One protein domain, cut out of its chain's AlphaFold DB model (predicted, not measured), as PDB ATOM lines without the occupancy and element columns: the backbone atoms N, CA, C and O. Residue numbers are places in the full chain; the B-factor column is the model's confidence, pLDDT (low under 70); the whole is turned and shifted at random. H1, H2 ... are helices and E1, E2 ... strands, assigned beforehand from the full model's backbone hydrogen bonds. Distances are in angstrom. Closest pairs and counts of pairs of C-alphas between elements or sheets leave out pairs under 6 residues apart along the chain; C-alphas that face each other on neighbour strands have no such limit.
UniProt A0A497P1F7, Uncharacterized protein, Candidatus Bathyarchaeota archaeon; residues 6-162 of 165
ATOM      1  N   ILE A   6     178.634  65.369 371.095       96.38
ATOM      2  CA  ILE A   6     177.367  66.086 371.287       96.38
ATOM      3  C   ILE A   6     177.472  67.485 370.674       96.38
ATOM      4  O   ILE A   6     178.563  68.056 370.617       96.38
ATOM      5  N   THR A   7     176.354  68.071 370.242       97.44
ATOM      6  CA  THR A   7     176.347  69.476 369.800       97.44
ATOM      7  C   THR A   7     175.835  70.357 370.930       97.44
ATOM      8  O   THR A   7     174.764  70.109 371.485       97.44
ATOM      9  N   ILE A   8     176.604  71.387 371.268       98.06
ATOM     10  CA  ILE A   8     176.394  72.238 372.436       98.06
ATOM     11  C   ILE A   8     176.266  73.703 372.029       98.06
ATOM     12  O   ILE A   8     176.958  74.173 371.128       98.06
ATOM     13  N   ASN A   9     175.434  74.446 372.747       98.00
ATOM     14  CA  ASN A   9     175.367  75.899 372.710       98.00
ATOM     15  C   ASN A   9     175.877  76.450 374.045       98.00
ATOM     16  O   ASN A   9     175.203  76.360 375.073       98.00
ATOM     17  N   LYS A  10     177.066  77.054 374.020       97.81
ATOM     18  CA  LYS A  10     177.739  77.610 375.202       97.81
ATOM     19  C   LYS A  10     177.082  78.888 375.707       97.81
ATOM     20  O   LYS A  10     177.126  79.149 376.906       97.81
ATOM     21  N   THR A  11     176.475  79.673 374.816       97.12
ATOM     22  CA  THR A  11     175.776  80.910 375.189       97.12
ATOM     23  C   THR A  11     174.558  80.596 376.052       97.12
ATOM     24  O   THR A  11     174.360  81.217 377.094       97.12
ATOM     25  N   LYS A  12     173.753  79.611 375.638       95.56
ATOM     26  CA  LYS A  12     172.505  79.232 376.318       95.56
ATOM     27  C   LYS A  12     172.662  78.104 377.338       95.56
ATOM     28  O   LYS A  12     171.726  77.860 378.095       95.56
ATOM     29  N   LYS A  13     173.820  77.435 377.374       97.50
ATOM     30  CA  LYS A  13     174.048  76.182 378.117       97.50
ATOM     31  C   LYS A  13     173.027  75.107 377.747       97.50
ATOM     32  O   LYS A  13     172.388  74.506 378.605       97.50
ATOM     33  N   GLU A  14     172.856  74.882 376.452       97.19
ATOM     34  CA  GLU A  14     171.967  73.852 375.912       97.19
ATOM     35  C   GLU A  14     172.773  72.817 375.135       97.19
ATOM     36  O   GLU A  14     173.844  73.122 374.613       97.19
ATOM     37  N   TYR A  15     172.258  71.598 375.029       97.81
ATOM     38  CA  TYR A  15     172.846  70.579 374.170       97.81
ATOM     39  C   TYR A  15     171.784  69.706 373.516       97.81
ATOM     40  O   TYR A  15     170.652  69.582 374.001       97.81
ATOM     41  N   ILE A  16     172.187  69.093 372.406       97.38
ATOM     42  CA  ILE A  16     171.435  68.049 371.725       97.38
ATOM     43  C   ILE A  16     172.288  66.785 371.581       97.38
ATOM     44  O   ILE A  16     173.474  66.843 371.246       97.38
ATOM     45  N   ASP A  17     171.668  65.645 371.865       95.00
ATOM     46  CA  ASP A  17     172.245  64.307 371.799       95.00
ATOM     47  C   ASP A  17     171.838  63.608 370.499       95.00
ATOM     48  O   ASP A  17     170.659  63.562 370.150       95.00
ATOM     49  N   THR A  18     172.818  63.023 369.813       95.31
ATOM     50  CA  THR A  18     172.646  62.404 368.488       95.31
ATOM     51  C   THR A  18     171.667  61.224 368.487       95.31
ATOM     52  O   THR A  18     170.866  61.097 367.555       95.31
ATOM     53  N   TYR A  19     171.648  60.411 369.550       95.44
ATOM     54  CA  TYR A  19     170.791  59.225 369.628       95.44
ATOM     55  C   TYR A  19     169.309  59.585 369.661       95.44
ATOM     56  O   TYR A  19     168.478  58.856 369.110       95.44
ATOM     57  N   THR A  20     168.960  60.731 370.251       96.12
ATOM     58  CA  THR A  20     167.578  61.233 370.235       96.12
ATOM     59  C   THR A  20     167.049  61.409 368.810       96.12
ATOM     60  O   THR A  20     165.871  61.150 368.557       96.12
ATOM     61  N   PHE A  21     167.921  61.776 367.870       95.38
ATOM     62  CA  PHE A  21     167.571  62.031 366.473       95.38
ATOM     63  C   PHE A  21     167.750  60.813 365.560       95.38
ATOM     64  O   PHE A  21     167.515  60.919 364.361       95.38
ATOM     65  N   GLY A  22     168.109  59.645 366.101       93.69
ATOM     66  CA  GLY A  22     168.281  58.425 365.306       93.69
ATOM     67  C   GLY A  22     169.692  58.161 364.801       93.69
ATOM     68  O   GLY A  22     169.900  57.160 364.118       93.69
ATOM     69  N   ASP A  23     170.650  59.014 365.150       94.62
ATOM     70  CA  ASP A  23     172.031  58.907 364.697       94.62
ATOM     71  C   ASP A  23     172.928  58.276 365.767       94.62
ATOM     72  O   ASP A  23     172.619  58.281 366.957       94.62
ATOM     73  N   GLY A  24     174.047  57.690 365.341       94.25
ATOM     74  CA  GLY A  24     175.110  57.285 366.262       94.25
ATOM     75  C   GLY A  24     175.974  58.479 366.679       94.25
ATOM     76  O   GLY A  24     176.089  59.456 365.941       94.25
ATOM     77  N   ALA A  25     176.616  58.395 367.844       94.31
ATOM     78  CA  ALA A  25     177.387  59.507 368.402       94.31
ATOM     79  C   ALA A  25     178.851  59.581 367.930       94.31
ATOM     80  O   ALA A  25     179.569  60.482 368.360       94.31
ATOM     81  N   LYS A  26     179.337  58.684 367.056       94.94
ATOM     82  CA  LYS A  26     180.668  58.873 366.443       94.94
ATOM     83  C   LYS A  26     180.596  59.886 365.306       94.94
ATOM     84  O   LYS A  26     179.613  59.933 364.576       94.94
ATOM     85  N   PHE A  27     181.691  60.614 365.076       91.25
ATOM     86  CA  PHE A  27     181.742  61.715 364.105       91.25
ATOM     87  C   PHE A  27     181.107  61.401 362.740       91.25
ATOM     88  O   PHE A  27     180.229  62.122 362.283       91.25
ATOM     89  N   LEU A  28     181.509  60.301 362.093       92.06
ATOM     90  CA  LEU A  28     180.991  59.946 360.765       92.06
ATOM     91  C   LEU A  28     179.536  59.451 360.778       92.06
ATOM     92  O   LEU A  28     178.882  59.517 359.738       92.06
ATOM     93  N   GLU A  29     179.046  58.961 361.922       91.81
ATOM     94  CA  GLU A  29     177.693  58.415 362.073       91.81
ATOM     95  C   GLU A  29     176.655  59.544 361.995       91.81
ATOM     96  O   GLU A  29     175.758  59.463 361.164       91.81
ATOM     97  N   PHE A  30     176.814  60.631 362.761       89.94
ATOM     98  CA  PHE A  30     175.874  61.761 362.696       89.94
ATOM     99  C   PHE A  30     176.232  62.810 361.633       89.94
ATOM    100  O   PHE A  30     175.351  63.530 361.169       89.94
ATOM    101  N   MET A  31     177.494  62.904 361.187       89.56
ATOM    102  CA  MET A  31     177.844  63.780 360.056       89.56
ATOM    103  C   MET A  31     177.149  63.330 358.760       89.56
ATOM    104  O   MET A  31     176.785  64.162 357.932       89.56
ATOM    105  N   SER A  32     176.886  62.025 358.632       89.44
ATOM    106  CA  SER A  32     176.129  61.428 357.524       89.44
ATOM    107  C   SER A  32     174.644  61.214 357.859       89.44
ATOM    108  O   SER A  32     174.015  60.329 357.281       89.44
ATOM    109  N   SER A  33     174.098  61.991 358.800       91.06
ATOM    110  CA  SER A  33     172.734  61.830 359.319       91.06
ATOM    111  C   SER A  33     171.660  61.850 358.223       91.06
ATOM    112  O   SER A  33     171.668  62.699 357.318       91.06
ATOM    113  N   ASP A  34     170.721  60.911 358.339       85.75
ATOM    114  CA  ASP A  34     169.595  60.699 357.427       85.75
ATOM    115  C   ASP A  34     168.255  60.878 358.158       85.75
ATOM    116  O   ASP A  34     167.707  59.928 358.729       85.75
ATOM    117  N   MET A  35     167.719  62.101 358.084       86.44
ATOM    118  CA  MET A  35     166.484  62.549 358.736       86.44
ATOM    119  C   MET A  35     166.557  62.555 360.269       86.44
ATOM    120  O   MET A  35     165.762  61.897 360.943       86.44
ATOM    121  N   GLY A  36     167.481  63.342 360.816       91.06
ATOM    122  CA  GLY A  36     167.733  63.413 362.249       91.06
ATOM    123  C   GLY A  36     168.578  64.619 362.651       91.06
ATOM    124  O   GLY A  36     168.141  65.771 362.586       91.06
ATOM    125  N   MET A  37     169.791  64.340 363.127       93.81
ATOM    126  CA  MET A  37     170.704  65.306 363.730       93.81
ATOM    127  C   MET A  37     171.092  66.444 362.780       93.81
ATOM    128  O   MET A  37     171.229  67.594 363.211       93.81
ATOM    129  N   LYS A  38     171.259  66.149 361.484       93.44
ATOM    130  CA  LYS A  38     171.593  67.165 360.475       93.44
ATOM    131  C   LYS A  38     170.475  68.200 360.364       93.44
ATOM    132  O   LYS A  38     170.742  69.396 360.438       93.44
ATOM    133  N   GLU A  39     169.233  67.752 360.234       91.56
ATOM    134  CA  GLU A  39     168.060  68.619 360.130       91.56
ATOM    135  C   GLU A  39     167.838  69.416 361.423       91.56
ATOM    136  O   GLU A  39     167.612  70.625 361.357       91.56
ATOM    137  N   ALA A  40     168.003  68.786 362.592       92.88
ATOM    138  CA  ALA A  40     167.927  69.459 363.892       92.88
ATOM    139  C   ALA A  40     168.963  70.583 364.022       92.88
ATOM    140  O   ALA A  40     168.631  71.709 364.395       92.88
ATOM    141  N   THR A  41     170.216  70.291 363.665       94.12
ATOM    142  CA  THR A  41     171.315  71.262 363.736       94.12
ATOM    143  C   THR A  41     171.089  72.417 362.762       94.12
ATOM    144  O   THR A  41     171.265  73.574 363.136       94.12
ATOM    145  N   MET A  42     170.647  72.133 361.533       91.88
ATOM    146  CA  MET A  42     170.345  73.179 360.553       91.88
ATOM    147  C   MET A  42     169.183  74.060 361.011       91.88
ATOM    148  O   MET A  42     169.301  75.280 360.937       91.88
ATOM    149  N   MET A  43     168.106  73.481 361.551       90.00
ATOM    150  CA  MET A  43     166.992  74.248 362.116       90.00
ATOM    151  C   MET A  43     167.477  75.198 363.219       90.00
ATOM    152  O   MET A  43     167.175  76.386 363.172       90.00
ATOM    153  N   LEU A  44     168.273  74.705 364.173       92.31
ATOM    154  CA  LEU A  44     168.774  75.510 365.291       92.31
ATOM    155  C   LEU A  44     169.690  76.658 364.839       92.31
ATOM    156  O   LEU A  44     169.608  77.753 365.390       92.31
ATOM    157  N   LEU A  45     170.554  76.420 363.849       92.81
ATOM    158  CA  LEU A  45     171.559  77.389 363.390       92.81
ATOM    159  C   LEU A  45     171.052  78.367 362.323       92.81
ATOM    160  O   LEU A  45     171.754  79.319 361.980       92.81
ATOM    161  N   THR A  46     169.866  78.131 361.764       87.88
ATOM    162  CA  THR A  46     169.358  78.921 360.642       87.88
ATOM    163  C   THR A  46     169.108  80.376 361.038       87.88
ATOM    164  O   THR A  46     168.352  80.670 361.954       87.88
ATOM    165  N   ASN A  47     169.677  81.311 360.278       84.81
ATOM    166  CA  ASN A  47     169.384  82.738 360.385       84.81
ATOM    167  C   ASN A  47     168.559  83.190 359.169       84.81
ATOM    168  O   ASN A  47     169.099  83.751 358.216       84.81
ATOM    169  N   ALA A  48     167.264  82.872 359.157       67.75
ATOM    170  CA  ALA A  48     166.407  83.056 357.978       67.75
ATOM    171  C   ALA A  48     165.920  84.501 357.745       67.75
ATOM    172  O   ALA A  48     165.244  84.764 356.749       67.75
ATOM    173  N   GLY A  49     166.258  85.459 358.612       64.12
ATOM    174  CA  GLY A  49     165.744  86.823 358.497       64.12
ATOM    175  C   GLY A  49     164.277  86.920 358.927       64.12
ATOM    176  O   GLY A  49     164.000  86.781 360.111       64.12
ATOM    177  N   ASN A  50     163.350  87.225 358.009       56.75
ATOM    178  CA  ASN A  50     161.936  87.440 358.358       56.75
ATOM    179  C   ASN A  50     161.072  86.162 358.281       56.75
ATOM    180  O   ASN A  50     161.413  85.169 357.632       56.75
ATOM    181  N   GLU A  51     159.891  86.247 358.893       53.03
ATOM    182  CA  GLU A  51     158.862  85.204 359.030       53.03
ATOM    183  C   GLU A  51     158.387  84.543 357.713       53.03
ATOM    184  O   GLU A  51     157.804  83.464 357.735       53.03
ATOM    185  N   THR A  52     158.685  85.130 356.544       52.44
ATOM    186  CA  THR A  52     158.172  84.680 355.230       52.44
ATOM    187  C   THR A  52     159.146  83.855 354.377       52.44
ATOM    188  O   THR A  52     158.772  83.396 353.295       52.44
ATOM    189  N   MET A  53     160.393  83.663 354.821       55.91
ATOM    190  CA  MET A  53     161.454  83.087 353.976       55.91
ATOM    191  C   MET A  53     161.484  81.550 353.923       55.91
ATOM    192  O   MET A  53     162.022  81.004 352.960       55.91
ATOM    193  N   ILE A  54     160.880  80.839 354.883       65.06
ATOM    194  CA  ILE A  54     160.775  79.369 354.858       65.06
ATOM    195  C   ILE A  54     159.298  78.989 354.781       65.06
ATOM    196  O   ILE A  54     158.656  78.717 355.783       65.06
ATOM    197  N   LYS A  55     158.736  79.010 353.569       62.84
ATOM    198  CA  LYS A  55     157.294  78.793 353.338       62.84
ATOM    199  C   LYS A  55     156.779  77.435 353.819       62.84
ATOM    200  O   LYS A  55     155.601  77.319 354.133       62.84
ATOM    201  N   ASP A  56     157.667  76.448 353.873       65.62
ATOM    202  CA  ASP A  56     157.353  75.081 354.291       65.62
ATOM    203  C   ASP A  56     157.641  74.847 355.786       65.62
ATOM    204  O   ASP A  56     157.484  73.723 356.264       65.62
ATOM    205  N   PHE A  57     158.074  75.892 356.513       69.62
ATOM    206  CA  PHE A  57     158.319  75.850 357.950       69.62
ATOM    207  C   PHE A  57     157.580  76.971 358.686       69.62
ATOM    208  O   PHE A  57     157.979  78.132 358.629       69.62
ATOM    209  N   ASP A  58     156.513  76.629 359.403       64.94
ATOM    210  CA  ASP A  58     155.587  77.606 359.994       64.94
ATOM    211  C   ASP A  58     155.927  78.032 361.439       64.94
ATOM    212  O   ASP A  58     155.127  78.693 362.098       64.94
ATOM    213  N   GLY A  59     157.138  77.729 361.923       59.59
ATOM    214  CA  GLY A  59     157.617  78.122 363.252       59.59
ATOM    215  C   GLY A  59     158.904  78.953 363.226       59.59
ATOM    216  O   GLY A  59     159.953  78.451 362.842       59.59
ATOM    217  N   GLN A  60     158.879  80.202 363.696       59.53
ATOM    218  CA  GLN A  60     160.085  80.990 364.014       59.53
ATOM    219  C   GLN A  60     159.981  81.515 365.453       59.53
ATOM    220  O   GLN A  60     158.905  81.946 365.849       59.53
ATOM    221  N   GLY A  61     161.045  81.443 366.266       56.69
ATOM    222  CA  GLY A  61     161.004  81.953 367.654       56.69
ATOM    223  C   GLY A  61     160.653  83.448 367.700       56.69
ATOM    224  O   GLY A  61     161.168  84.192 366.873       56.69
ATOM    225  N   THR A  62     159.802  83.977 368.592       49.25
ATOM    226  CA  THR A  62     159.122  83.494 369.823       49.25
ATOM    227  C   THR A  62     157.586  83.693 369.713       49.25
ATOM    228  O   THR A  62     157.133  84.364 368.796       49.25
ATOM    229  N   ASP A  63     156.719  83.066 370.529       49.12
ATOM    230  CA  ASP A  63     156.516  83.489 371.932       49.12
ATOM    231  C   ASP A  63     156.567  82.411 373.032       49.12
ATOM    232  O   ASP A  63     156.954  82.768 374.138       49.12
ATOM    233  N   GLU A  64     156.340  81.110 372.798       51.69
ATOM    234  CA  GLU A  64     156.477  80.097 373.883       51.69
ATOM    235  C   GLU A  64     157.164  78.775 373.455       51.69
ATOM    236  O   GLU A  64     156.810  77.679 373.879       51.69
ATOM    237  N   VAL A  65     158.272  78.945 372.716       58.00
ATOM    238  CA  VAL A  65     159.356  77.992 372.356       58.00
ATOM    239  C   VAL A  65     159.224  77.306 370.986       58.00
ATOM    240  O   VAL A  65     158.815  76.154 370.861       58.00
ATOM    241  N   LEU A  66     159.702  78.021 369.961       71.62
ATOM    242  CA  LEU A  66     159.977  77.539 368.602       71.62
ATOM    243  C   LEU A  66     161.505  77.463 368.400       71.62
ATOM    244  O   LEU A  66     162.219  78.355 368.853       71.62
ATOM    245  N   TYR A  67     162.013  76.410 367.743       86.50
ATOM    246  CA  TYR A  67     163.461  76.113 367.677       86.50
ATOM    247  C   TYR A  67     164.182  76.589 366.405       86.50
ATOM    248  O   TYR A  67     165.410  76.525 366.346       86.50
ATOM    249  N   MET A  68     163.457  77.071 365.391       86.44
ATOM    250  CA  MET A  68     164.078  77.626 364.186       86.44
ATOM    251  C   MET A  68     164.914  78.858 364.542       86.44
ATOM    252  O   MET A  68     164.404  79.818 365.119       86.44
ATOM    253  N   GLY A  69     166.203  78.809 364.214       87.62
ATOM    254  CA  GLY A  69     167.175  79.856 364.513       87.62
ATOM    255  C   GLY A  69     167.448  80.083 365.994       87.62
ATOM    256  O   GLY A  69     168.076  81.080 366.345       87.62
ATOM    257  N   HIS A  70     167.019  79.173 366.873       89.56
ATOM    258  CA  HIS A  70     167.167  79.332 368.322       89.56
ATOM    259  C   HIS A  70     168.631  79.459 368.761       89.56
ATOM    260  O   HIS A  70     168.905  80.111 369.761       89.56
ATOM    261  N   TRP A  71     169.576  78.879 368.017       93.81
ATOM    262  CA  TRP A  71     171.023  78.986 368.256       93.81
ATOM    263  C   TRP A  71     171.734  79.919 367.264       93.81
ATOM    264  O   TRP A  71     172.964  79.958 367.208       93.81
ATOM    265  N   SER A  72     170.981  80.666 366.457       91.56
ATOM    266  CA  SER A  72     171.543  81.606 365.491       91.56
ATOM    267  C   SER A  72     172.358  82.692 366.200       91.56
ATOM    268  O   SER A  72     171.859  83.395 367.077       91.56
ATOM    269  N   GLY A  73     173.627  82.834 365.809       91.38
ATOM    270  CA  GLY A  73     174.552  83.819 366.379       91.38
ATOM    271  C   GLY A  73     175.172  83.437 367.729       91.38
ATOM    272  O   GLY A  73     176.003  84.190 368.235       91.38
ATOM    273  N   ASP A  74     174.822  82.279 368.294       96.06
ATOM    274  CA  ASP A  74     175.389  81.794 369.553       96.06
ATOM    275  C   ASP A  74     176.739  81.077 369.366       96.06
ATOM    276  O   ASP A  74     177.123  80.658 368.272       96.06
ATOM    277  N   ALA A  75     177.468  80.892 370.472       97.88
ATOM    278  CA  ALA A  75     178.696  80.107 370.503       97.88
ATOM    279  C   ALA A  75     178.371  78.604 370.539       97.88
ATOM    280  O   ALA A  75     178.164  78.031 371.611       97.88
ATOM    281  N   VAL A  76     178.339  77.970 369.364       97.69
ATOM    282  CA  VAL A  76     178.018  76.543 369.189       97.69
ATOM    283  C   VAL A  76     179.273  75.723 368.886       97.69
ATOM    284  O   VAL A  76     180.170  76.175 368.177       97.69
ATOM    285  N   GLU A  77     179.342  74.508 369.427       96.25
ATOM    286  CA  GLU A  77     180.439  73.560 369.212       96.25
ATOM    287  C   GLU A  77     179.909  72.124 369.102       96.25
ATOM    288  O   GLU A  77     178.914  71.770 369.727       96.25
ATOM    289  N   VAL A  78     180.597  71.288 368.324       96.50
ATOM    290  CA  VAL A  78     180.465  69.828 368.390       96.50
ATOM    291  C   VAL A  78     181.551  69.322 369.340       96.50
ATOM    292  O   VAL A  78     182.714  69.222 368.951       96.50
ATOM    293  N   LEU A  79     181.180  69.073 370.594       97.06
ATOM    294  CA  LEU A  79     182.095  68.690 371.666       97.06
ATOM    295  C   LEU A  79     182.306  67.178 371.652       97.06
ATOM    296  O   LEU A  79     181.336  66.422 371.641       97.06
ATOM    297  N   GLY A  80     183.566  66.747 371.682       96.62
ATOM    298  CA  GLY A  80     183.923  65.340 371.835       96.62
ATOM    299  C   GLY A  80     184.276  64.973 373.278       96.62
ATOM    300  O   GLY A  80     184.805  65.804 374.007       96.62
ATOM    301  N   ASP A  81     184.072  63.715 373.661       95.88
ATOM    302  CA  ASP A  81     184.352  63.199 375.015       95.88
ATOM    303  C   ASP A  81     185.844  63.122 375.384       95.88
ATOM    304  O   ASP A  81     186.192  63.011 376.553       95.88
ATOM    305  N   TYR A  82     186.735  63.227 374.396       94.56
ATOM    306  CA  TYR A  82     188.185  63.377 374.589       94.56
ATOM    307  C   TYR A  82     188.704  64.807 374.379       94.56
ATOM    308  O   TYR A  82     189.910  64.993 374.225       94.56
ATOM    309  N   ALA A  83     187.824  65.806 374.278       94.00
ATOM    310  CA  ALA A  83     188.263  67.198 374.200       94.00
ATOM    311  C   ALA A  83     188.974  67.618 375.497       94.00
ATOM    312  O   ALA A  83     188.662  67.115 376.574       94.00
ATOM    313  N   ASP A  84     189.926  68.545 375.393       92.25
ATOM    314  CA  ASP A  84     190.652  69.037 376.563       92.25
ATOM    315  C   ASP A  84     189.711  69.772 377.539       92.25
ATOM    316  O   ASP A  84     188.943  70.654 377.145       92.25
ATOM    317  N   GLY A  85     189.840  69.458 378.833       92.69
ATOM    318  CA  GLY A  85     189.070  70.059 379.926       92.69
ATOM    319  C   GLY A  85     187.863  69.230 380.371       92.69
ATOM    320  O   GLY A  85     187.582  68.167 379.834       92.69
ATOM    321  N   ASP A  86     187.131  69.744 381.361       94.88
ATOM    322  CA  ASP A  86     186.088  68.981 382.070       94.88
ATOM    323  C   ASP A  86     184.671  69.248 381.528       94.88
ATOM    324  O   ASP A  86     183.673  68.891 382.152       94.88
ATOM    325  N   LEU A  87     184.551  69.924 380.379       96.12
ATOM    326  CA  LEU A  87     183.255  70.394 379.881       96.12
ATOM    327  C   LEU A  87     182.306  69.240 379.535       96.12
ATOM    328  O   LEU A  87     181.102  69.349 379.757       96.12
ATOM    329  N   TRP A  88     182.840  68.140 378.997       96.19
ATOM    330  CA  TRP A  88     182.042  66.946 378.724       96.19
ATOM    331  C   TRP A  88     181.424  66.400 380.014       96.19
ATOM    332  O   TRP A  88     180.210  66.209 380.084       96.19
ATOM    333  N   ASP A  89     182.247  66.227 381.046       96.00
ATOM    334  CA  ASP A  89     181.812  65.717 382.344       96.00
ATOM    335  C   ASP A  89     180.833  66.686 383.029       96.00
ATOM    336  O   ASP A  89     179.818  66.247 383.566       96.00
ATOM    337  N   GLU A  90     181.053  68.007 382.928       96.25
ATOM    338  CA  GLU A  90     180.116  69.028 383.429       96.25
ATOM    339  C   GLU A  90     178.730  68.890 382.787       96.25
ATOM    340  O   GLU A  90     177.718  69.070 383.462       96.25
ATOM    341  N   ILE A  91     178.654  68.597 381.487       96.44
ATOM    342  CA  ILE A  91     177.375  68.461 380.773       96.44
ATOM    343  C   ILE A  91     176.641  67.178 381.179       96.44
ATOM    344  O   ILE A  91     175.411  67.184 381.256       96.44
ATOM    345  N   GLN A  92     177.377  66.092 381.423       92.56
ATOM    346  CA  GLN A  92     176.814  64.786 381.785       92.56
ATOM    347  C   GLN A  92     176.464  64.667 383.277       92.56
ATOM    348  O   GLN A  92     175.763  63.730 383.661       92.56
ATOM    349  N   ASP A  93     176.932  65.595 384.118       94.69
ATOM    350  CA  ASP A  93     176.607  65.620 385.543       94.69
ATOM    351  C   ASP A  93     175.092  65.767 385.779       94.69
ATOM    352  O   ASP A  93     174.405  66.585 385.164       94.69
ATOM    353  N   GLU A  94     174.546  64.992 386.713       90.06
ATOM    354  CA  GLU A  94     173.111  65.005 387.028       90.06
ATOM    355  C   GLU A  94     172.621  66.347 387.606       90.06
ATOM    356  O   GLU A  94     171.445  66.688 387.483       90.06
ATOM    357  N   ASN A  95     173.525  67.127 388.206       94.00
ATOM    358  CA  ASN A  95     173.280  68.462 388.747       94.00
ATOM    359  C   ASN A  95     173.732  69.568 387.781       94.00
ATOM    360  O   ASN A  95     173.813  70.743 388.166       94.00
ATOM    361  N   SER A  96     174.039  69.204 386.534       95.25
ATOM    362  CA  SER A  96     174.470  70.143 385.515       95.25
ATOM    363  C   SER A  96     173.446  71.253 385.289       95.25
ATOM    364  O   SER A  96     172.231  71.062 385.325       95.25
ATOM    365  N   LYS A  97     173.956  72.450 384.990       95.38
ATOM    366  CA  LYS A  97     173.129  73.573 384.522       95.38
ATOM    367  C   LYS A  97     172.831  73.486 383.026       95.38
ATOM    368  O   LYS A  97     172.132  74.355 382.506       95.38
ATOM    369  N   TRP A  98     173.401  72.498 382.339       97.69
ATOM    370  CA  TRP A  98     173.215  72.302 380.916       97.69
ATOM    371  C   TRP A  98     171.871  71.644 380.629       97.69
ATOM    372  O   TRP A  98     171.522  70.603 381.182       97.69
ATOM    373  N   LYS A  99     171.102  72.262 379.741       96.25
ATOM    374  CA  LYS A  99     169.766  71.801 379.384       96.25
ATOM    375  C   LYS A  99     169.820  70.932 378.135       96.25
ATOM    376  O   LYS A  99     170.159  71.406 377.051       96.25
ATOM    377  N   ASN A 100     169.390  69.684 378.269       96.00
ATOM    378  CA  ASN A 100     169.106  68.839 377.116       96.00
ATOM    379  C   ASN A 100     167.822  69.326 376.427       96.00
ATOM    380  O   ASN A 100     166.745  69.290 377.028       96.00
ATOM    381  N   ILE A 101     167.921  69.765 375.172       95.75
ATOM    382  CA  ILE A 101     166.760  70.186 374.368       95.75
ATOM    383  C   ILE A 101     166.428  69.195 373.243       95.75
ATOM    384  O   ILE A 101     165.598  69.493 372.391       95.75
ATOM    385  N   SER A 102     167.020  67.997 373.244       96.19
ATOM    386  CA  SER A 102     166.928  67.043 372.127       96.19
ATOM    387  C   SER A 102     165.495  66.640 371.792       96.19
ATOM    388  O   SER A 102     165.073  66.754 370.647       96.19
ATOM    389  N   ILE A 103     164.713  66.212 372.790       95.19
ATOM    390  CA  ILE A 103     163.320  65.783 372.590       95.19
ATOM    391  C   ILE A 103     162.450  66.904 372.007       95.19
ATOM    392  O   ILE A 103     161.804  66.668 370.984       95.19
ATOM    393  N   PRO A 104     162.374  68.106 372.614       92.56
ATOM    394  CA  PRO A 104     161.509  69.147 372.075       92.56
ATOM    395  C   PRO A 104     161.998  69.678 370.716       92.56
ATOM    396  O   PRO A 104     161.162  69.963 369.864       92.56
ATOM    397  N   VAL A 105     163.312  69.710 370.456       92.50
ATOM    398  CA  VAL A 105     163.859  70.006 369.116       92.50
ATOM    399  C   VAL A 105     163.424  68.946 368.103       92.50
ATOM    400  O   VAL A 105     162.981  69.288 367.010       92.50
ATOM    401  N   TYR A 106     163.493  67.660 368.461       94.00
ATOM    402  CA  TYR A 106     163.099  66.580 367.561       94.00
ATOM    403  C   TYR A 106     161.602  66.625 367.241       94.00
ATOM    404  O   TYR A 106     161.219  66.443 366.091       94.00
ATOM    405  N   LYS A 107     160.750  66.954 368.220       92.06
ATOM    406  CA  LYS A 107     159.315  67.182 367.978       92.06
ATOM    407  C   LYS A 107     159.065  68.353 367.027       92.06
ATOM    408  O   LYS A 107     158.252  68.224 366.110       92.06
ATOM    409  N   ALA A 108     159.784  69.459 367.212       89.19
ATOM    410  CA  ALA A 108     159.625  70.654 366.391       89.19
ATOM    411  C   ALA A 108     159.959  70.415 364.912       89.19
ATOM    412  O   ALA A 108     159.306  71.006 364.051       89.19
ATOM    413  N   LEU A 109     160.889  69.499 364.606       88.94
ATOM    414  CA  LEU A 109     161.163  69.094 363.223       88.94
ATOM    415  C   LEU A 109     159.938  68.523 362.508       88.94
ATOM    416  O   LEU A 109     159.884  68.603 361.292       88.94
ATOM    417  N   PHE A 110     158.976  67.936 363.220       89.94
ATOM    418  CA  PHE A 110     157.783  67.350 362.604       89.94
ATOM    419  C   PHE A 110     156.577  68.283 362.672       89.94
ATOM    420  O   PHE A 110     155.808  68.365 361.722       89.94
ATOM    421  N   GLN A 111     156.408  68.987 363.792       84.75
ATOM    422  CA  GLN A 111     155.247  69.852 364.020       84.75
ATOM    423  C   GLN A 111     155.197  71.039 363.058       84.75
ATOM    424  O   GLN A 111     154.108  71.466 362.693       84.75
ATOM    425  N   HIS A 112     156.366  71.521 362.634       76.75
ATOM    426  CA  HIS A 112     156.498  72.721 361.814       76.75
ATOM    427  C   HIS A 112     157.086  72.443 360.434       76.75
ATOM    428  O   HIS A 112     157.502  73.370 359.764       76.75
ATOM    429  N   ASN A 113     157.166  71.184 359.997       82.50
ATOM    430  CA  ASN A 113     157.662  70.829 358.668       82.50
ATOM    431  C   ASN A 113     156.842  69.660 358.119       82.50
ATOM    432  O   ASN A 113     157.126  68.486 358.379       82.50
ATOM    433  N   SER A 114     155.804  69.996 357.355       85.19
ATOM    434  CA  SER A 114     154.845  69.026 356.816       85.19
ATOM    435  C   SER A 114     155.509  67.995 355.904       85.19
ATOM    436  O   SER A 114     155.218  66.806 356.012       85.19
ATOM    437  N   TRP A 115     156.455  68.426 355.066       87.19
ATOM    438  CA  TRP A 115     157.210  67.531 354.191       87.19
ATOM    439  C   TRP A 115     158.056  66.533 354.991       87.19
ATOM    440  O   TRP A 115     158.060  65.337 354.695       87.19
ATOM    441  N   PHE A 116     158.754  66.998 356.031       89.25
ATOM    442  CA  PHE A 116     159.583  66.131 356.868       89.25
ATOM    443  C   PHE A 116     158.731  65.122 357.650       89.25
ATOM    444  O   PHE A 116     159.084  63.942 357.722       89.25
ATOM    445  N   ALA A 117     157.578  65.560 358.166       91.75
ATOM    446  CA  ALA A 117     156.604  64.690 358.816       91.75
ATOM    447  C   ALA A 117     156.045  63.622 357.861       91.75
ATOM    448  O   ALA A 117     156.018  62.446 358.225       91.75
ATOM    449  N   GLU A 118     155.677  63.991 356.630       93.31
ATOM    450  CA  GLU A 118     155.197  63.051 355.608       93.31
ATOM    451  C   GLU A 118     156.262  61.999 355.268       93.31
ATOM    452  O   GLU A 118     155.982  60.800 355.260       93.31
ATOM    453  N   LYS A 119     157.514  62.422 355.043       93.31
ATOM    454  CA  LYS A 119     158.611  61.491 354.736       93.31
ATOM    455  C   LYS A 119     158.899  60.536 355.890       93.31
ATOM    456  O   LYS A 119     159.188  59.360 355.647       93.31
ATOM    457  N   MET A 120     158.800  61.010 357.131       94.06
ATOM    458  CA  MET A 120     158.958  60.152 358.302       94.06
ATOM    459  C   MET A 120     157.799  59.154 358.422       94.06
ATOM    460  O   MET A 120     158.061  57.969 358.610       94.06
ATOM    461  N   ASP A 121     156.544  59.580 358.241       94.75
ATOM    462  CA  ASP A 121     155.380  58.678 358.238       94.75
ATOM    463  C   ASP A 121     155.534  57.571 357.178       94.75
ATOM    464  O   ASP A 121     155.442  56.381 357.498       94.75
ATOM    465  N   GLU A 122     155.903  57.932 355.943       93.44
ATOM    466  CA  GLU A 122     156.166  56.969 354.869       93.44
ATOM    467  C   GLU A 122     157.278  55.974 355.231       93.44
ATOM    468  O   GLU A 122     157.143  54.767 354.989       93.44
ATOM    469  N   ARG A 123     158.392  56.467 355.791       91.62
ATOM    470  CA  ARG A 123     159.528  55.637 356.218       91.62
ATOM    471  C   ARG A 123     159.094  54.669 357.311       91.62
ATOM    472  O   ARG A 123     159.428  53.483 357.245       91.62
ATOM    473  N   LEU A 124     158.327  55.148 358.286       92.69
ATOM    474  CA  LEU A 124     157.862  54.327 359.391       92.69
ATOM    475  C   LEU A 124     156.908  53.224 358.905       92.69
ATOM    476  O   LEU A 124     157.069  52.052 359.232       92.69
ATOM    477  N   ARG A 125     155.986  53.530 357.996       92.06
ATOM    478  CA  ARG A 125     155.106  52.488 357.445       92.06
ATOM    479  C   ARG A 125     155.860  51.427 356.648       92.06
ATOM    480  O   ARG A 125     155.415  50.285 356.596       92.06
ATOM    481  N   LYS A 126     156.983  51.766 356.008       86.88
ATOM    482  CA  LYS A 126     157.705  50.855 355.100       86.88
ATOM    483  C   LYS A 126     158.763  49.988 355.785       86.88
ATOM    484  O   LYS A 126     159.055  48.903 355.275       86.88
ATOM    485  N   HIS A 127     159.323  50.425 356.912       82.25
ATOM    486  CA  HIS A 127     160.510  49.804 357.505       82.25
ATOM    487  C   HIS A 127     160.286  49.260 358.927       82.25
ATOM    488  O   HIS A 127     159.491  49.804 359.685       82.25
ATOM    489  N   PRO A 128     161.009  48.197 359.330       73.94
ATOM    490  CA  PRO A 128     160.999  47.709 360.709       73.94
ATOM    491  C   PRO A 128     161.585  48.736 361.695       73.94
ATOM    492  O   PRO A 128     162.626  49.332 361.437       73.94
ATOM    493  N   HIS A 129     160.976  48.879 362.878       81.38
ATOM    494  CA  HIS A 129     161.408  49.822 363.935       81.38
ATOM    495  C   HIS A 129     162.304  49.198 365.010       81.38
ATOM    496  O   HIS A 129     162.364  49.679 366.142       81.38
ATOM    497  N   THR A 130     162.961  48.085 364.694       76.69
ATOM    498  CA  THR A 130     163.701  47.279 365.677       76.69
ATOM    499  C   THR A 130     164.909  48.016 366.267       76.69
ATOM    500  O   THR A 130     165.296  47.720 367.393       76.69
ATOM    501  N   TYR A 131     165.468  48.987 365.540       82.50
ATOM    502  CA  TYR A 131     166.723  49.664 365.886       82.50
ATOM    503  C   TYR A 131     166.556  51.136 366.290       82.50
ATOM    504  O   TYR A 131     167.533  51.875 366.287       82.50
ATOM    505  N   LEU A 132     165.338  51.578 366.627       90.81
ATOM    506  CA  LEU A 132     165.141  52.942 367.127       90.81
ATOM    507  C   LEU A 132     165.723  53.089 368.538       90.81
ATOM    508  O   LEU A 132     165.465  52.251 369.410       90.81
ATOM    509  N   TYR A 133     166.433  54.190 368.779       93.62
ATOM    510  CA  TYR A 133     166.912  54.557 370.114       93.62
ATOM    511  C   TYR A 133     165.749  54.905 371.051       93.62
ATOM    512  O   TYR A 133     164.626  55.162 370.612       93.62
ATOM    513  N   SER A 134     165.994  54.905 372.363       93.25
ATOM    514  CA  SER A 134     164.935  55.032 373.373       93.25
ATOM    515  C   SER A 134     164.113  56.311 373.232       93.25
ATOM    516  O   SER A 134     162.885  56.236 373.204       93.25
ATOM    517  N   ASP A 135     164.764  57.468 373.123       94.94
ATOM    518  CA  ASP A 135     164.066  58.757 373.052       94.94
ATOM    519  C   ASP A 135     163.485  59.009 371.666       94.94
ATOM    520  O   ASP A 135     162.330  59.425 371.558       94.94
ATOM    521  N   GLN A 136     164.210  58.608 370.617       95.00
ATOM    522  CA  GLN A 136     163.692  58.589 369.253       95.00
ATOM    523  C   GLN A 136     162.372  57.804 369.180       95.00
ATOM    524  O   GLN A 136     161.365  58.295 368.673       95.00
ATOM    525  N   LYS A 137     162.340  56.594 369.749       94.12
ATOM    526  CA  LYS A 137     161.153  55.735 369.774       94.12
ATOM    527  C   LYS A 137     159.996  56.368 370.542       94.12
ATOM    528  O   LYS A 137     158.857  56.240 370.095       94.12
ATOM    529  N   LYS A 138     160.258  57.025 371.678       94.81
ATOM    530  CA  LYS A 138     159.219  57.731 372.449       94.81
ATOM    531  C   LYS A 138     158.582  58.836 371.608       94.81
ATOM    532  O   LYS A 138     157.365  58.835 371.458       94.81
ATOM    533  N   VAL A 139     159.398  59.711 371.013       95.06
ATOM    534  CA  VAL A 139     158.915  60.826 370.180       95.06
ATOM    535  C   VAL A 139     158.124  60.315 368.980       95.06
ATOM    536  O   VAL A 139     157.007  60.766 368.746       95.06
ATOM    537  N   LEU A 140     158.650  59.325 368.254       95.06
ATOM    538  CA  LEU A 140     157.979  58.794 367.066       95.06
ATOM    539  C   LEU A 140     156.689  58.033 367.400       95.06
ATOM    540  O   LEU A 140     155.739  58.085 366.629       95.06
ATOM    541  N   THR A 141     156.615  57.366 368.555       94.56
ATOM    542  CA  THR A 141     155.370  56.723 369.015       94.56
ATOM    543  C   THR A 141     154.302  57.753 369.374       94.56
ATOM    544  O   THR A 141     153.124  57.508 369.137       94.56
ATOM    545  N   GLU A 142     154.700  58.892 369.941       95.12
ATOM    546  CA  GLU A 142     153.782  59.979 370.280       95.12
ATOM    547  C   GLU A 142     153.241  60.680 369.027       95.12
ATOM    548  O   GLU A 142     152.039  60.908 368.929       95.12
ATOM    549  N   LEU A 143     154.116  60.999 368.070       94.25
ATOM    550  CA  LEU A 143     153.753  61.789 366.890       94.25
ATOM    551  C   LEU A 143     153.178  60.952 365.740       94.25
ATOM    552  O   LEU A 143     152.328  61.440 365.000       94.25
ATOM    553  N   PHE A 144     153.610  59.695 365.596       95.38
ATOM    554  CA  PHE A 144     153.234  58.809 364.489       95.38
ATOM    555  C   PHE A 144     152.730  57.437 364.983       95.38
ATOM    556  O   PHE A 144     153.231  56.393 364.543       95.38
ATOM    557  N   PRO A 145     151.741  57.380 365.898       95.06
ATOM    558  CA  PRO A 145     151.319  56.128 366.530       95.06
ATOM    559  C   PRO A 145     150.823  55.081 365.522       95.06
ATOM    560  O   PRO A 145     151.121  53.894 365.662       95.06
ATOM    561  N   GLU A 146     150.105  55.508 364.481       94.06
ATOM    562  CA  GLU A 146     149.587  54.612 363.442       94.06
ATOM    563  C   GLU A 146     150.699  54.030 362.569       94.06
ATOM    564  O   GLU A 146     150.727  52.820 362.342       94.06
ATOM    565  N   ALA A 147     151.637  54.864 362.113       93.62
ATOM    566  CA  ALA A 147     152.759  54.413 361.296       93.62
ATOM    567  C   ALA A 147     153.653  53.436 362.070       93.62
ATOM    568  O   ALA A 147     154.022  52.383 361.549       93.62
ATOM    569  N   MET A 148     153.916  53.738 363.346       93.12
ATOM    570  CA  MET A 148     154.660  52.867 364.258       93.12
ATOM    571  C   MET A 148     153.976  51.508 364.461       93.12
ATOM    572  O   MET A 148     154.645  50.470 364.532       93.12
ATOM    573  N   LEU A 149     152.642  51.492 364.561       89.56
ATOM    574  CA  LEU A 149     151.865  50.257 364.654       89.56
ATOM    575  C   LEU A 149     151.916  49.464 363.342       89.56
ATOM    576  O   LEU A 149     152.161  48.258 363.372       89.56
ATOM    577  N   GLU A 150     151.718  50.123 362.199       87.75
ATOM    578  CA  GLU A 150     151.734  49.481 360.883       87.75
ATOM    579  C   GLU A 150     153.097  48.846 360.581       87.75
ATOM    580  O   GLU A 150     153.159  47.672 360.202       87.75
ATOM    581  N   GLY A 151     154.195  49.572 360.814       84.81
ATOM    582  CA  GLY A 151     155.545  49.043 360.631       84.81
ATOM    583  C   GLY A 151     155.795  47.803 361.494       84.81
ATOM    584  O   GLY A 151     156.332  46.800 361.014       84.81
ATOM    585  N   LYS A 152     155.309  47.796 362.744       83.00
ATOM    586  CA  LYS A 152     155.373  46.616 363.625       83.00
ATOM    587  C   LYS A 152     154.553  45.440 363.085       83.00
ATOM    588  O   LYS A 152     155.052  44.312 363.075       83.00
ATOM    589  N   LEU A 153     153.323  45.686 362.631       85.12
ATOM    590  CA  LEU A 153     152.465  44.649 362.053       85.12
ATOM    591  C   LEU A 153     153.104  44.041 360.803       85.12
ATOM    592  O   LEU A 153     153.126  42.821 360.671       85.12
ATOM    593  N   ARG A 154     153.709  44.849 359.926       82.88
ATOM    594  CA  ARG A 154     154.427  44.347 358.741       82.88
ATOM    595  C   ARG A 154     155.541  43.369 359.096       82.88
ATOM    596  O   ARG A 154     155.684  42.353 358.421       82.88
ATOM    597  N   VAL A 155     156.311  43.644 360.150       81.12
ATOM    598  CA  VAL A 155     157.353  42.719 360.632       81.12
ATOM    599  C   VAL A 155     156.744  41.399 361.091       81.12
ATOM    600  O   VAL A 155     157.250  40.333 360.736       81.12
ATOM    601  N   GLN A 156     155.647  41.464 361.848       83.00
ATOM    602  CA  GLN A 156     154.941  40.276 362.312       83.00
ATOM    603  C   GLN A 156     154.394  39.454 361.137       83.00
ATOM    604  O   GLN A 156     154.688  38.265 361.056       83.00
ATOM    605  N   PHE A 157     153.709  40.090 360.183       85.19
ATOM    606  CA  PHE A 157     153.210  39.441 358.969       85.19
ATOM    607  C   PHE A 157     154.336  38.776 358.167       85.19
ATOM    608  O   PHE A 157     154.234  37.604 357.815       85.19
ATOM    609  N   LYS A 158     155.454  39.468 357.916       84.19
ATOM    610  CA  LYS A 158     156.593  38.868 357.199       84.19
ATOM    611  C   LYS A 158     157.124  37.619 357.905       84.19
ATOM    612  O   LYS A 158     157.423  36.627 357.241       84.19
ATOM    613  N   LYS A 159     157.215  37.658 359.239       84.81
ATOM    614  CA  LYS A 159     157.672  36.531 360.059       84.81
ATOM    615  C   LYS A 159     156.691  35.357 360.023       84.81
ATOM    616  O   LYS A 159     157.129  34.224 359.867       84.81
ATOM    617  N   GLU A 160     155.393  35.622 360.157       90.50
ATOM    618  CA  GLU A 160     154.340  34.597 360.139       90.50
ATOM    619  C   GLU A 160     154.242  33.891 358.782       90.50
ATOM    620  O   GLU A 160     154.087  32.673 358.732       90.50
ATOM    621  N   PHE A 161     154.402  34.634 357.685       90.19
ATOM    622  CA  PHE A 161     154.269  34.111 356.321       90.19
ATOM    623  C   PHE A 161     155.610  33.768 355.645       90.19
ATOM    624  O   PHE A 161     155.630  33.430 354.463       90.19
ATOM    625  N   ASN A 162     156.727  33.826 356.380       86.62
ATOM    626  CA  ASN A 162     158.081  33.499 355.910       86.62
ATOM    627  C   ASN A 162     158.486  34.215 354.599       86.62
ATOM    628  O   ASN A 162     159.121  33.632 353.716       86.62
TER     629      ASN A 162
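Overview. This is residues 6 to 162 of the 165 residues of an uncharacterized protein of Candidatus Bathyarchaeota archaeon (UniProt A0A497P1F7). A small three-stranded sheet with the short helix H4 over it, only grazing it, makes one end of the domain, H5 with H1, H3 and H7 packed on it makes the middle, and H6 and H8, side by side over part of their lengths, make the other end. Residues 157 to 162 stick out there, and a long loop, residues 46 to 75, links H3 to E3. The printed part has 157 residues with eight named helices and three named strands, in the order E1 E2 H1 H2 H3 E3 H4 H5 H6 H7 H8; the sheet runs E2 E1 E3, antiparallel, and the class is mostly helix. The whole is compact, with a radius of gyration of the C-alphas of 17.2 A and spans of 55 by 41 by 27 A.

Along the chain. E1, residues 6 to 9, begins at C-alpha 6 (177.367, 66.086, 371.287). E2 is residues 14 to 16, H1 18 to 21, H2 27 to 31 and H3 37 to 45, 12.1 A long. E3, residues 76 to 80, is 12.9 A long, and H4 is residues 87 to 92. H5, residues 102 to 111, is 14.5 A long and begins at C-alpha 102 (166.928, 67.043, 372.127). H6, residues 114 to 126, is 18.5 A long; H7, residues 134 to 143, 14.6 A; H8, residues 145 to 160, 22.7 A, ending at C-alpha 160 (154.340, 34.597, 360.139).

Arrangement. E1 and E2 form a hairpin, with N 9 and O 14 2.8 A apart. E1 and E3 are antiparallel at 150 degrees, with N 8 and O 77 2.8 A apart. H3, H4 and H5 each only graze the sheet. H5, the hub, touches H3 about perpendicular at 86 degrees, closest at the C-alphas of Ala 40 and Val 105, 6.6 A. H5 touches H7 at a shallow tilt of 28 degrees, the same way, closest at the C-alphas of Lys 107 and Val 139, 6.7 A. H1 touches H7, closest at the C-alphas of Thr 20 and Gln 136, 4.8 A. H2 and H3 only just touch, only at the corner, with 3 pairs of C-alphas within 8 A. H5 and H6 touch only at the corner, closest at the C-alphas of Phe 110 and Ala 117, 4.8 A. H6 with residues 121 to 126 touches H8 with residues 147 to 151, at a shallow tilt of 20 degrees, the same way; the C-alphas of Arg 125 and Gly 151 are closest, 4.7 A. Every O i to N i+4 pair is within hydrogen-bond range in H2, H3, H4, H6, H7 and H8, and 5 of 6 in H5; H1 is too short for such a pair.

Size, cuts and confidence. The two C-alphas farthest apart, of Gly 85 and Phe 161, are 55.3 A apart. The printed part has no cut. The link from H3 to E3, 30 residues, is long. The mean pLDDT of the printed part is 88.0, and residues 48 to 65 are under 70.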